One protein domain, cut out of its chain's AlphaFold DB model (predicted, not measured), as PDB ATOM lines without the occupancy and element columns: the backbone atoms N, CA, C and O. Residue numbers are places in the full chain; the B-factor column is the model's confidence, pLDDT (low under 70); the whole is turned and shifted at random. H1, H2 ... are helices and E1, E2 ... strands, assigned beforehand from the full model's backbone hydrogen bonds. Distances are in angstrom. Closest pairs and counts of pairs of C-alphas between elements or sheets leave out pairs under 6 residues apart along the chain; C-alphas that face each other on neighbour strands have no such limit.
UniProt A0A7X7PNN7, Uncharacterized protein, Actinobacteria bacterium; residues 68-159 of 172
ATOM      1  N   GLY A  68      42.792 116.336 172.382       82.69
ATOM      2  CA  GLY A  68      44.226 116.045 172.326       82.69
ATOM      3  C   GLY A  68      44.648 114.853 173.193       82.69
ATOM      4  O   GLY A  68      45.504 114.080 172.781       82.69
ATOM      5  N   ALA A  69      44.046 114.663 174.372       85.62
ATOM      6  CA  ALA A  69      44.311 113.480 175.196       85.62
ATOM      7  C   ALA A  69      43.768 112.204 174.539       85.62
ATOM      8  O   ALA A  69      44.458 111.187 174.517       85.62
ATOM      9  N   ALA A  70      42.563 112.279 173.965       88.62
ATOM     10  CA  ALA A  70      41.966 111.173 173.224       88.62
ATOM     11  C   ALA A  70      42.764 110.831 171.958       88.62
ATOM     12  O   ALA A  70      42.999 109.656 171.695       88.62
ATOM     13  N   LEU A  71      43.236 111.845 171.225       89.31
ATOM     14  CA  LEU A  71      44.065 111.666 170.035       89.31
ATOM     15  C   LEU A  71      45.393 110.993 170.381       89.31
ATOM     16  O   LEU A  71      45.705 109.975 169.781       89.31
ATOM     17  N   ARG A  72      46.115 111.476 171.401       90.50
ATOM     18  CA  ARG A  72      47.373 110.845 171.839       90.50
ATOM     19  C   ARG A  72      47.184 109.392 172.264       90.50
ATOM     20  O   ARG A  72      48.017 108.551 171.943       90.50
ATOM     21  N   LEU A  73      46.101 109.087 172.987       90.69
ATOM     22  CA  LEU A  73      45.794 107.703 173.349       90.69
ATOM     23  C   LEU A  73      45.529 106.865 172.092       90.69
ATOM     24  O   LEU A  73      46.106 105.791 171.949       90.69
ATOM     25  N   ALA A  74      44.706 107.358 171.168       90.94
ATOM     26  CA  ALA A  74      44.412 106.658 169.925       90.94
ATOM     27  C   ALA A  74      45.669 106.430 169.071       90.94
ATOM     28  O   ALA A  74      45.928 105.303 168.664       90.94
ATOM     29  N   GLU A  75      46.489 107.458 168.859       92.38
ATOM     30  CA  GLU A  75      47.770 107.361 168.150       92.38
ATOM     31  C   GLU A  75      48.698 106.336 168.807       92.38
ATOM     32  O   GLU A  75      49.309 105.534 168.107       92.38
ATOM     33  N   SER A  76      48.757 106.297 170.143       92.06
ATOM     34  CA  SER A  76      49.561 105.298 170.855       92.06
ATOM     35  C   SER A  76      49.065 103.863 170.634       92.06
ATOM     36  O   SER A  76      49.881 102.958 170.480       92.06
ATOM     37  N   LEU A  77      47.744 103.650 170.558       90.12
ATOM     38  CA  LEU A  77      47.129 102.331 170.345       90.12
ATOM     39  C   LEU A  77      47.264 101.834 168.900       90.12
ATOM     40  O   LEU A  77      47.317 100.624 168.669       90.12
ATOM     41  N   PHE A  78      47.318 102.762 167.944       88.00
ATOM     42  CA  PHE A  78      47.478 102.493 166.514       88.00
ATOM     43  C   PHE A  78      48.919 102.667 166.020       88.00
ATOM     44  O   PHE A  78      49.184 102.590 164.819       88.00
ATOM     45  N   ASN A  79      49.878 102.879 166.923       86.88
ATOM     46  CA  ASN A  79      51.265 103.053 166.523       86.88
ATOM     47  C   ASN A  79      51.788 101.785 165.820       86.88
ATOM     48  O   ASN A  79      51.566 100.668 166.284       86.88
ATOM     49  N   HIS A  80      52.466 101.969 164.687       80.38
ATOM     50  CA  HIS A  80      52.936 100.900 163.792       80.38
ATOM     51  C   HIS A  80      51.852  99.944 163.252       80.38
ATOM     52  O   HIS A  80      52.189  98.890 162.719       80.38
ATOM     53  N   GLN A  81      50.571 100.309 163.336       84.44
ATOM     54  CA  GLN A  81      49.471  99.518 162.779       84.44
ATOM     55  C   GLN A  81      49.146  99.927 161.335       84.44
ATOM     56  O   GLN A  81      49.586 100.964 160.827       84.44
ATOM     57  N   GLU A  82      48.332  99.104 160.674       86.69
ATOM     58  CA  GLU A  82      47.792  99.368 159.335       86.69
ATOM     59  C   GLU A  82      46.833 100.569 159.309       86.69
ATOM     60  O   GLU A  82      46.679 101.232 158.287       86.69
ATOM     61  N   ILE A  83      46.219 100.890 160.446       89.31
ATOM     62  CA  ILE A  83      45.346 102.051 160.599       89.31
ATOM     63  C   ILE A  83      46.169 103.270 161.029       89.31
ATOM     64  O   ILE A  83      46.908 103.221 162.010       89.31
ATOM     65  N   SER A  84      45.997 104.396 160.334       91.19
ATOM     66  CA  SER A  84      46.486 105.712 160.759       91.19
ATOM     67  C   SER A  84      45.357 106.547 161.357       91.19
ATOM     68  O   SER A  84      44.307 106.699 160.731       91.19
ATOM     69  N   VAL A  85      45.583 107.131 162.533       92.56
ATOM     70  CA  VAL A  85      44.624 108.035 163.187       92.56
ATOM     71  C   VAL A  85      44.757 109.441 162.607       92.56
ATOM     72  O   VAL A  85      45.860 109.959 162.486       92.56
ATOM     73  N   ASP A  86      43.627 110.064 162.278       90.50
ATOM     74  CA  ASP A  86      43.581 111.414 161.709       90.50
ATOM     75  C   ASP A  86      43.052 112.449 162.706       90.50
ATOM     76  O   ASP A  86      43.541 113.578 162.776       90.50
ATOM     77  N   ARG A  87      41.961 112.116 163.403       90.19
ATOM     78  CA  ARG A  87      41.297 113.028 164.339       90.19
ATOM     79  C   ARG A  87      40.394 112.283 165.303       90.19
ATOM     80  O   ARG A  87      40.007 111.146 165.072       90.19
ATOM     81  N   VAL A  88      39.974 112.996 166.339       88.50
ATOM     82  CA  VAL A  88      38.966 112.517 167.283       88.50
ATOM     83  C   VAL A  88      37.818 113.521 167.360       88.50
ATOM     84  O   VAL A  88      38.040 114.737 167.321       88.50
ATOM     85  N   ARG A  89      36.587 113.019 167.440       86.75
ATOM     86  CA  ARG A  89      35.346 113.790 167.562       86.75
ATOM     87  C   ARG A  89      34.514 113.277 168.724       86.75
ATOM     88  O   ARG A  89      34.568 112.101 169.058       86.75
ATOM     89  N   LEU A  90      33.770 114.159 169.376       85.31
ATOM     90  CA  LEU A  90      32.976 113.791 170.542       85.31
ATOM     91  C   LEU A  90      31.579 113.358 170.097       85.31
ATOM     92  O   LEU A  90      30.869 114.116 169.454       85.31
ATOM     93  N   LEU A  91      31.150 112.168 170.477       84.00
ATOM     94  CA  LEU A  91      29.767 111.729 170.381       84.00
ATOM     95  C   LEU A  91      29.056 112.013 171.700       84.00
ATOM     96  O   LEU A  91      29.576 111.717 172.782       84.00
ATOM     97  N   PHE A  92      27.843 112.553 171.600       81.75
ATOM     98  CA  PHE A  92      26.927 112.670 172.726       81.75
ATOM     99  C   PHE A  92      25.792 111.667 172.549       81.75
ATOM    100  O   PHE A  92      24.948 111.787 171.661       81.75
ATOM    101  N   LEU A  93      25.820 110.633 173.378       82.62
ATOM    102  CA  LEU A  93      24.946 109.475 173.310       82.62
ATOM    103  C   LEU A  93      24.061 109.406 174.553       82.62
ATOM    104  O   LEU A  93      24.371 109.951 175.615       82.62
ATOM    105  N   ALA A  94      22.941 108.699 174.431       76.25
ATOM    106  CA  ALA A  94      22.124 108.383 175.591       76.25
ATOM    107  C   ALA A  94      22.890 107.414 176.508       76.25
ATOM    108  O   ALA A  94      23.383 106.380 176.060       76.25
ATOM    109  N   LYS A  95      22.976 107.753 177.799       73.81
ATOM    110  CA  LYS A  95      23.658 106.929 178.808       73.81
ATOM    111  C   LYS A  95      23.044 105.528 178.836       73.81
ATOM    112  O   LYS A  95      21.818 105.420 178.846       73.81
ATOM    113  N   GLU A  96      23.883 104.491 178.872       77.31
ATOM    114  CA  GLU A  96      23.468 103.087 179.022       77.31
ATOM    115  C   GLU A  96      22.479 102.594 177.952       77.31
ATOM    116  O   GLU A  96      21.880 101.529 178.116       77.31
ATOM    117  N   ARG A  97      22.309 103.319 176.840       80.19
ATOM    118  CA  ARG A  97      21.531 102.848 175.694       80.19
ATOM    119  C   ARG A  97      22.458 102.309 174.613       80.19
ATOM    120  O   ARG A  97      23.499 102.917 174.379       80.19
ATOM    121  N   PRO A  98      22.093 101.205 173.942       86.50
ATOM    122  CA  PRO A  98      22.857 100.716 172.806       86.50
ATOM    123  C   PRO A  98      22.986 101.797 171.730       86.50
ATOM    124  O   PRO A  98      22.003 102.439 171.356       86.50
ATOM    125  N   TYR A  99      24.203 101.984 171.240       85.31
ATOM    126  CA  TYR A  99      24.527 102.801 170.087       85.31
ATOM    127  C   TYR A  99      25.043 101.881 168.989       85.31
ATOM    128  O   TYR A  99      26.082 101.242 169.151       85.31
ATOM    129  N   SER A 100      24.291 101.807 167.895       86.00
ATOM    130  CA  SER A 100      24.660 101.039 166.712       86.00
ATOM    131  C   SER A 100      25.105 101.983 165.612       86.00
ATOM    132  O   SER A 100      24.457 103.000 165.357       86.00
ATOM    133  N   PHE A 101      26.178 101.618 164.929       84.19
ATOM    134  CA  PHE A 101      26.666 102.331 163.760       84.19
ATOM    135  C   PHE A 101      27.190 101.325 162.742       84.19
ATOM    136  O   PHE A 101      27.578 100.209 163.086       84.19
ATOM    137  N   SER A 102      27.167 101.709 161.472       83.81
ATOM    138  CA  SER A 102      27.717 100.897 160.399       83.81
ATOM    139  C   SER A 102      28.172 101.796 159.262       83.81
ATOM    140  O   SER A 102      27.504 102.777 158.940       83.81
ATOM    141  N   GLN A 103      29.303 101.446 158.667       83.62
ATOM    142  CA  GLN A 103      29.911 102.138 157.542       83.62
ATOM    143  C   GLN A 103      30.420 101.092 156.544       83.62
ATOM    144  O   GLN A 103      30.943 100.046 156.934       83.62
ATOM    145  N   ALA A 104      30.229 101.364 155.258       82.44
ATOM    146  CA  ALA A 104      30.831 100.572 154.195       82.44
ATOM    147  C   ALA A 104      32.234 101.121 153.913       82.44
ATOM    148  O   ALA A 104      32.403 102.331 153.765       82.44
ATOM    149  N   VAL A 105      33.221 100.236 153.875       83.69
ATOM    150  CA  VAL A 105      34.631 100.539 153.625       83.69
ATOM    151  C   VAL A 105      35.109  99.553 152.573       83.69
ATOM    152  O   VAL A 105      35.406  98.404 152.889       83.69
ATOM    153  N   ASP A 106      35.111  99.998 151.318       83.75
ATOM    154  CA  ASP A 106      35.290  99.122 150.157       83.75
ATOM    155  C   ASP A 106      34.285  97.944 150.192       83.75
ATOM    156  O   ASP A 106      33.076  98.184 150.277       83.75
ATOM    157  N   GLN A 107      34.739  96.686 150.181       80.12
ATOM    158  CA  GLN A 107      33.876  95.504 150.312       80.12
ATOM    159  C   GLN A 107      33.554  95.124 151.767       80.12
ATOM    160  O   GLN A 107      32.744  94.227 152.015       80.12
ATOM    161  N   LEU A 108      34.168  95.792 152.745       78.06
ATOM    162  CA  LEU A 108      34.021  95.482 154.160       78.06
ATOM    163  C   LEU A 108      32.919  96.333 154.796       78.06
ATOM    164  O   LEU A 108      32.826  97.545 154.591       78.06
ATOM    165  N   ARG A 109      32.092  95.717 155.640       84.06
ATOM    166  CA  ARG A 109      31.130  96.444 156.472       84.06
ATOM    167  C   ARG A 109      31.667  96.552 157.887       84.06
ATOM    168  O   ARG A 109      31.637  95.587 158.643       84.06
ATOM    169  N   LEU A 110      32.140  97.741 158.238       84.62
ATOM    170  CA  LEU A 110      32.584  98.043 159.590       84.62
ATOM    171  C   LEU A 110      31.419  98.556 160.430       84.62
ATOM    172  O   LEU A 110      30.492  99.204 159.936       84.62
ATOM    173  N   GLY A 111      31.501  98.293 161.725       85.44
ATOM    174  CA  GLY A 111      30.585  98.825 162.719       85.44
ATOM    175  C   GLY A 111      30.011  97.746 163.616       85.44
ATOM    176  O   GLY A 111      30.179  96.549 163.395       85.44
ATOM    177  N   GLY A 112      29.332  98.193 164.657       85.56
ATOM    178  CA  GLY A 112      28.795  97.320 165.680       85.56
ATOM    179  C   GLY A 112      27.876  98.076 166.618       85.56
ATOM    180  O   GLY A 112      27.516  99.233 166.385       85.56
ATOM    181  N   THR A 113      27.505  97.398 167.697       88.56
ATOM    182  CA  THR A 113      26.683  97.965 168.759       88.56
ATOM    183  C   THR A 113      27.507  98.057 170.030       88.56
ATOM    184  O   THR A 113      27.990  97.049 170.538       88.56
ATOM    185  N   VAL A 114      27.632  99.266 170.568       87.06
ATOM    186  CA  VAL A 114      28.278  99.517 171.859       87.06
ATOM    187  C   VAL A 114      27.257 100.007 172.869       87.06
ATOM    188  O   VAL A 114      26.299 100.691 172.518       87.06
ATOM    189  N   ARG A 115      27.460  99.695 174.148       89.31
ATOM    190  CA  ARG A 115      26.640 100.232 175.239       89.31
ATOM    191  C   ARG A 115      27.503 101.142 176.112       89.31
ATOM    192  O   ARG A 115      28.149 100.654 177.037       89.31
ATOM    193  N   PRO A 116      27.574 102.448 175.805       83.62
ATOM    194  CA  PRO A 116      28.489 103.339 176.487       83.62
ATOM    195  C   PRO A 116      28.035 103.574 177.939       83.62
ATOM    196  O   PRO A 116      26.857 103.870 178.186       83.62
ATOM    197  N   PRO A 117      28.952 103.464 178.916       81.38
ATOM    198  CA  PRO A 117      28.628 103.706 180.322       81.38
ATOM    199  C   PRO A 117      28.379 105.197 180.606       81.38
ATOM    200  O   PRO A 117      27.666 105.545 181.548       81.38
ATOM    201  N   HIS A 118      28.924 106.085 179.769       85.38
ATOM    202  CA  HIS A 118      28.761 107.532 179.863       85.38
ATOM    203  C   HIS A 118      28.162 108.113 178.582       85.38
ATOM    204  O   HIS A 118      28.209 107.513 177.514       85.38
ATOM    205  N   ARG A 119      27.600 109.322 178.693       84.19
ATOM    206  CA  ARG A 119      27.013 110.035 177.548       84.19
ATOM    207  C   ARG A 119      28.057 110.540 176.556       84.19
ATOM    208  O   ARG A 119      27.719 110.787 175.408       84.19
ATOM    209  N   PHE A 120      29.301 110.710 176.991       87.75
ATOM    210  CA  PHE A 120      30.387 111.162 176.134       87.75
ATOM    211  C   PHE A 120      31.242 109.985 175.686       87.75
ATOM    212  O   PHE A 120      31.761 109.228 176.508       87.75
ATOM    213  N   VAL A 121      31.401 109.868 174.376       89.19
ATOM    214  CA  VAL A 121      32.254 108.876 173.726       89.19
ATOM    215  C   VAL A 121      33.111 109.606 172.710       89.19
ATOM    216  O   VAL A 121      32.617 110.459 171.987       89.19
ATOM    217  N   TRP A 122      34.393 109.298 172.645       91.94
ATOM    218  CA  TRP A 122      35.255 109.792 171.583       91.94
ATOM    219  C   TRP A 122      35.189 108.841 170.395       91.94
ATOM    220  O   TRP A 122      35.534 107.668 170.513       91.94
ATOM    221  N   GLU A 123      34.760 109.359 169.256       92.75
ATOM    222  CA  GLU A 123      34.901 108.725 167.956       92.75
ATOM    223  C   GLU A 123      36.269 109.068 167.382       92.75
ATOM    224  O   GLU A 123      36.596 110.234 167.154       92.75
ATOM    225  N   VAL A 124      37.085 108.044 167.177       93.44
ATOM    226  CA  VAL A 124      38.388 108.159 166.536       93.44
ATOM    227  C   VAL A 124      38.190 107.881 165.058       93.44
ATOM    228  O   VAL A 124      37.748 106.798 164.674       93.44
ATOM    229  N   GLU A 125      38.546 108.854 164.233       93.19
ATOM    230  CA  GLU A 125      38.508 108.739 162.787       93.19
ATOM    231  C   GLU A 125      39.933 108.584 162.236       93.19
ATOM    232  O   GLU A 125      40.876 109.246 162.688       93.19
ATOM    233  N   GLY A 126      40.088 107.732 161.231       91.94
ATOM    234  CA  GLY A 126      41.374 107.396 160.634       91.94
ATOM    235  C   GLY A 126      41.237 106.864 159.215       91.94
ATOM    236  O   GLY A 126      40.163 106.923 158.623       91.94
ATOM    237  N   ARG A 127      42.336 106.351 158.667       91.25
ATOM    238  CA  ARG A 127      42.386 105.686 157.360       91.25
ATOM    239  C   ARG A 127      43.088 104.344 157.490       91.25
ATOM    240  O   ARG A 127      43.960 104.186 158.343       91.25
ATOM    241  N   ILE A 128      42.735 103.405 156.625       88.75
ATOM    242  CA  ILE A 128      43.428 102.121 156.501       88.75
ATOM    243  C   ILE A 128      44.478 102.276 155.401       88.75
ATOM    244  O   ILE A 128      44.152 102.680 154.288       88.75
ATOM    245  N   ARG A 129      45.747 101.981 155.699       86.94
ATOM    246  CA  ARG A 129      46.865 102.205 154.765       86.94
ATOM    247  C   ARG A 129      46.774 101.360 153.493       86.94
ATOM    248  O   ARG A 129      47.212 101.827 152.450       86.94
ATOM    249  N   SER A 130      46.212 100.156 153.573       83.81
ATOM    250  CA  SER A 130      45.988  99.278 152.417       83.81
ATOM    251  C   SER A 130      44.790  99.679 151.555       83.81
ATOM    252  O   SER A 130      44.711  99.256 150.405       83.81
ATOM    253  N   LEU A 131      43.885 100.516 152.075       84.00
ATOM    254  CA  LEU A 131      42.661 100.960 151.400       84.00
ATOM    255  C   LEU A 131      42.613 102.498 151.305       84.00
ATOM    256  O   LEU A 131      41.711 103.124 151.873       84.00
ATOM    257  N   PRO A 132      43.570 103.141 150.607       76.56
ATOM    258  CA  PRO A 132      43.704 104.599 150.596       76.56
ATOM    259  C   PRO A 132      42.482 105.327 150.012       76.56
ATOM    260  O   PRO A 132      42.180 106.446 150.434       76.56
ATOM    261  N   ASP A 133      41.740 104.680 149.109       83.00
ATOM    262  CA  ASP A 133      40.593 105.274 148.409       83.00
ATOM    263  C   ASP A 133      39.304 105.314 149.248       83.00
ATOM    264  O   ASP A 133      38.355 106.017 148.902       83.00
ATOM    265  N   THR A 134      39.262 104.619 150.390       78.38
ATOM    266  CA  THR A 134      38.073 104.582 151.266       78.38
ATOM    267  C   THR A 134      37.861 105.863 152.073       78.38
ATOM    268  O   THR A 134      36.816 106.053 152.699       78.38
ATOM    269  N   GLY A 135      38.826 106.782 152.032       84.06
ATOM    270  CA  GLY A 135      38.757 108.034 152.768       84.06
ATOM    271  C   GLY A 135      38.859 107.825 154.279       84.06
ATOM    272  O   GLY A 135      39.501 106.896 154.766       84.06
ATOM    273  N   ARG A 136      38.289 108.762 155.040       88.62
ATOM    274  CA  ARG A 136      38.337 108.736 156.504       88.62
ATOM    275  C   ARG A 136      37.134 107.974 157.057       88.62
ATOM    276  O   ARG A 136      36.001 108.313 156.735       88.62
ATOM    277  N   ILE A 137      37.400 107.017 157.938       89.38
ATOM    278  CA  ILE A 137      36.411 106.129 158.552       89.38
ATOM    279  C   ILE A 137      36.535 106.146 160.075       89.38
ATOM    280  O   ILE A 137      37.581 106.506 160.620       89.38
ATOM    281  N   THR A 138      35.494 105.708 160.778       90.94
ATOM    282  CA  THR A 138      35.565 105.477 162.226       90.94
ATOM    283  C   THR A 138      36.384 104.222 162.502       90.94
ATOM    284  O   THR A 138      36.048 103.143 162.020       90.94
ATOM    285  N   VAL A 139      37.462 104.351 163.272       91.69
ATOM    286  CA  VAL A 139      38.403 103.251 163.548       91.69
ATOM    287  C   VAL A 139      38.364 102.778 164.995       91.69
ATOM    288  O   VAL A 139      38.782 101.663 165.279       91.69
ATOM    289  N   MET A 140      37.854 103.603 165.912       93.19
ATOM    290  CA  MET A 140      37.736 103.239 167.322       93.19
ATOM    291  C   MET A 140      36.715 104.124 168.041       93.19
ATOM    292  O   MET A 140      36.565 105.303 167.719       93.19
ATOM    293  N   LEU A 141      36.047 103.569 169.052       93.62
ATOM    294  CA  LEU A 141      35.249 104.322 170.020       93.62
ATOM    295  C   LEU A 141      35.896 104.218 171.403       93.62
ATOM    296  O   LEU A 141      36.198 103.118 171.861       93.62
ATOM    297  N   LEU A 142      36.080 105.345 172.089       92.44
ATOM    298  CA  LEU A 142      36.659 105.406 173.436       92.44
ATOM    299  C   LEU A 142      35.666 106.007 174.432       92.44
ATOM    300  O   LEU A 142      35.061 107.047 174.176       92.44
ATOM    301  N   ASP A 143      35.550 105.414 175.614       90.81
ATOM    302  CA  ASP A 143      34.803 106.016 176.716       90.81
ATOM    303  C   ASP A 143      35.521 107.271 177.229       90.81
ATOM    304  O   ASP A 143      36.691 107.229 177.615       90.81
ATOM    305  N   TYR A 144      34.801 108.392 177.280       87.81
ATOM    306  CA  TYR A 144      35.365 109.696 177.635       87.81
ATOM    307  C   TYR A 144      35.976 109.729 179.043       87.81
ATOM    308  O   TYR A 144      37.024 110.339 179.270       87.81
ATOM    309  N   ARG A 145      35.326 109.075 180.016       87.38
ATOM    310  CA  ARG A 145      35.747 109.148 181.419       87.38
ATOM    311  C   ARG A 145      36.872 108.169 181.723       87.38
ATOM    312  O   ARG A 145      37.891 108.565 182.281       87.38
ATOM    313  N   SER A 146      36.688 106.901 181.372       87.44
ATOM    314  CA  SER A 146      37.605 105.817 181.733       87.44
ATOM    315  C   SER A 146      38.757 105.626 180.747       87.44
ATOM    316  O   SER A 146      39.757 105.007 181.113       87.44
ATOM    317  N   GLY A 147      38.625 106.133 179.516       87.38
ATOM    318  CA  GLY A 147      39.559 105.884 178.419       87.38
ATOM    319  C   GLY A 147      39.523 104.456 177.875       87.38
ATOM    320  O   GLY A 147      40.418 104.071 177.130       87.38
ATOM    321  N   ARG A 148      38.524 103.649 178.261       91.44
ATOM    322  CA  ARG A 148      38.361 102.279 177.763       91.44
ATOM    323  C   ARG A 148      37.961 102.274 176.289       91.44
ATOM    324  O   ARG A 148      37.129 103.080 175.879       91.44
ATOM    325  N   VAL A 149      38.501 101.323 175.534       93.12
ATOM    326  CA  VAL A 149      38.057 101.024 174.168       93.12
ATOM    327  C   VAL A 149      36.679 100.372 174.234       93.12
ATOM    328  O   VAL A 149      36.490  99.375 174.925       93.12
ATOM    329  N   LEU A 150      35.707 100.985 173.566       92.31
ATOM    330  CA  LEU A 150      34.336 100.491 173.442       92.31
ATOM    331  C   LEU A 150      34.137  99.695 172.149       92.31
ATOM    332  O   LEU A 150      33.286  98.813 172.116       92.31
ATOM    333  N   TRP A 151      34.892 100.024 171.101       93.19
ATOM    334  CA  TRP A 151      34.896  99.330 169.814       93.19
ATOM    335  C   TRP A 151      36.193  99.620 169.059       93.19
ATOM    336  O   TRP A 151      36.689 100.744 169.155       93.19
ATOM    337  N   ASP A 152      36.696  98.651 168.295       91.88
ATOM    338  CA  ASP A 152      37.947  98.728 167.537       91.88
ATOM    339  C   ASP A 152      37.774  98.127 166.131       91.88
ATOM    340  O   ASP A 152      37.282  97.011 165.972       91.88
ATOM    341  N   ALA A 153      38.184  98.857 165.093       89.00
ATOM    342  CA  ALA A 153      38.105  98.388 163.713       89.00
ATOM    343  C   ALA A 153      39.072  97.234 163.411       89.00
ATOM    344  O   ALA A 153      38.818  96.465 162.483       89.00
ATOM    345  N   ARG A 154      40.163  97.085 164.177       87.94
ATOM    346  CA  ARG A 154      41.155  96.013 163.973       87.94
ATOM    347  C   ARG A 154      40.542  94.627 164.087       87.94
ATOM    348  O   ARG A 154      40.949  93.733 163.349       87.94
ATOM    349  N   ASP A 155      39.525  94.488 164.933       85.94
ATOM    350  CA  ASP A 155      38.803  93.233 165.129       85.94
ATOM    351  C   ASP A 155      38.181  92.710 163.823       85.94
ATOM    352  O   ASP A 155      38.003  91.509 163.674       85.94
ATOM    353  N   TYR A 156      37.909  93.589 162.852       78.75
ATOM    354  CA  TYR A 156      37.310  93.245 161.557       78.75
ATOM    355  C   TYR A 156      38.342  93.096 160.432       78.75
ATOM    356  O   TYR A 156      38.052  92.466 159.416       78.75
ATOM    357  N   LEU A 157      39.538  93.675 160.589       76.88
ATOM    358  CA  LEU A 157      40.610  93.604 159.589       76.88
ATOM    359  C   LEU A 157      41.386  92.279 159.660       76.88
ATOM    360  O   LEU A 157      41.957  91.846 158.666       76.88
ATOM    361  N   GLY A 158      41.355  91.594 160.808       63.75
ATOM    362  CA  GLY A 158      42.009  90.296 161.026       63.75
ATOM    363  C   GLY A 158      41.285  89.065 160.455       63.75
ATOM    364  O   GLY A 158      41.700  87.947 160.745       63.75
ATOM    365  N   GLY A 159      40.208  89.230 159.675       49.31
ATOM    366  CA  GLY A 159      39.518  88.119 158.996       49.31
ATOM    367  C   GLY A 159      38.536  87.303 159.851       49.31
ATOM    368  O   GLY A 159      38.031  86.281 159.392       49.31
TER     369      GLY A 159
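Overview. This is residues 68 to 159 of the 172 residues of an uncharacterized protein of Actinobacteria bacterium (UniProt A0A7X7PNN7). A strongly twisted sheet of four strands, E1, E4, E5 and E6, forms the middle layer, with helix H1 over one face and the two-stranded hairpin E2 and E3 partly covering the other as the second sheet of a sandwich. The short helix H2, at the end of the printed part, only grazes the large sheet. The printed part has 92 residues, with two named helices and six named strands in the order H1 E1 E2 E3 E4 E5 E6 H2. The large sheet has the order E1 - E4 - E5 - E6, all antiparallel, and the class is mixed, helices and strands. The whole is compact, with a radius of gyration of the C-alphas of 12.6 A, and spans 35 by 26 by 20 A.

Along the chain. In the large sheet, E1 is residues 83 to 92, 24.5 A long; E4 is residues 120 to 128, 25.2 A; E5 is residues 137 to 143, 18.2 A; and E6 is residues 149 to 152. E1 begins at C-alpha 83 (45.346, 102.051, 160.599) and bends by 72 degrees at residue 86. In the second sheet, E2 is residues 99 to 105, 19.4 A, and E3 is residues 108 to 114, 19.0 A. H1 is residues 68 to 77, 14.2 A, from C-alpha 68 (44.226, 116.045, 172.326). H2 is residues 154 to 157, ending at C-alpha 157 (40.610, 93.604, 159.589).

Arrangement. E1 and E6 are the edge strands of the large sheet. Between E1 and E4, N 91 and O 121 are within hydrogen-bond range at 2.7 A. E4, E5 and E6 form a meander, each strand the antiparallel neighbour of the one before; N 122 and O 142 are 2.8 A apart, and N 150 and O 141 2.8 A. H1 is on this sheet, two layers with the helix on one face, at a height over the sheet of 8.4 A. It lies over E4 and E5, slantwise to the strands, at 50 degrees to E4 on the local plane. Its closest C-alphas to E1 are those of Leu 71 and Val 88, 5.9 A apart. E2 and E3 are an antiparallel hairpin, with N 103 and O 110 at 2.8 A. The two sheets make a sandwich, two sheets face to face, their best planes 5 degrees apart and the facing parts 10.7 A centre to centre. The closest C-alphas of E3 and E6 are those of Val 114 and Leu 150, 6.3 A apart. H1 is apart from E2, E3 and H2. Every O i to N i+4 pair in H1 is within hydrogen-bond range; H2 is too short for such a pair.

Size, cuts and confidence. The two C-alphas farthest apart are those of Lys 95 and Ser 130, at 35.4 A. The printed part has no cut, and no link is long. The mean pLDDT of the printed part is 86.1, with residues 158 to 159 under 70.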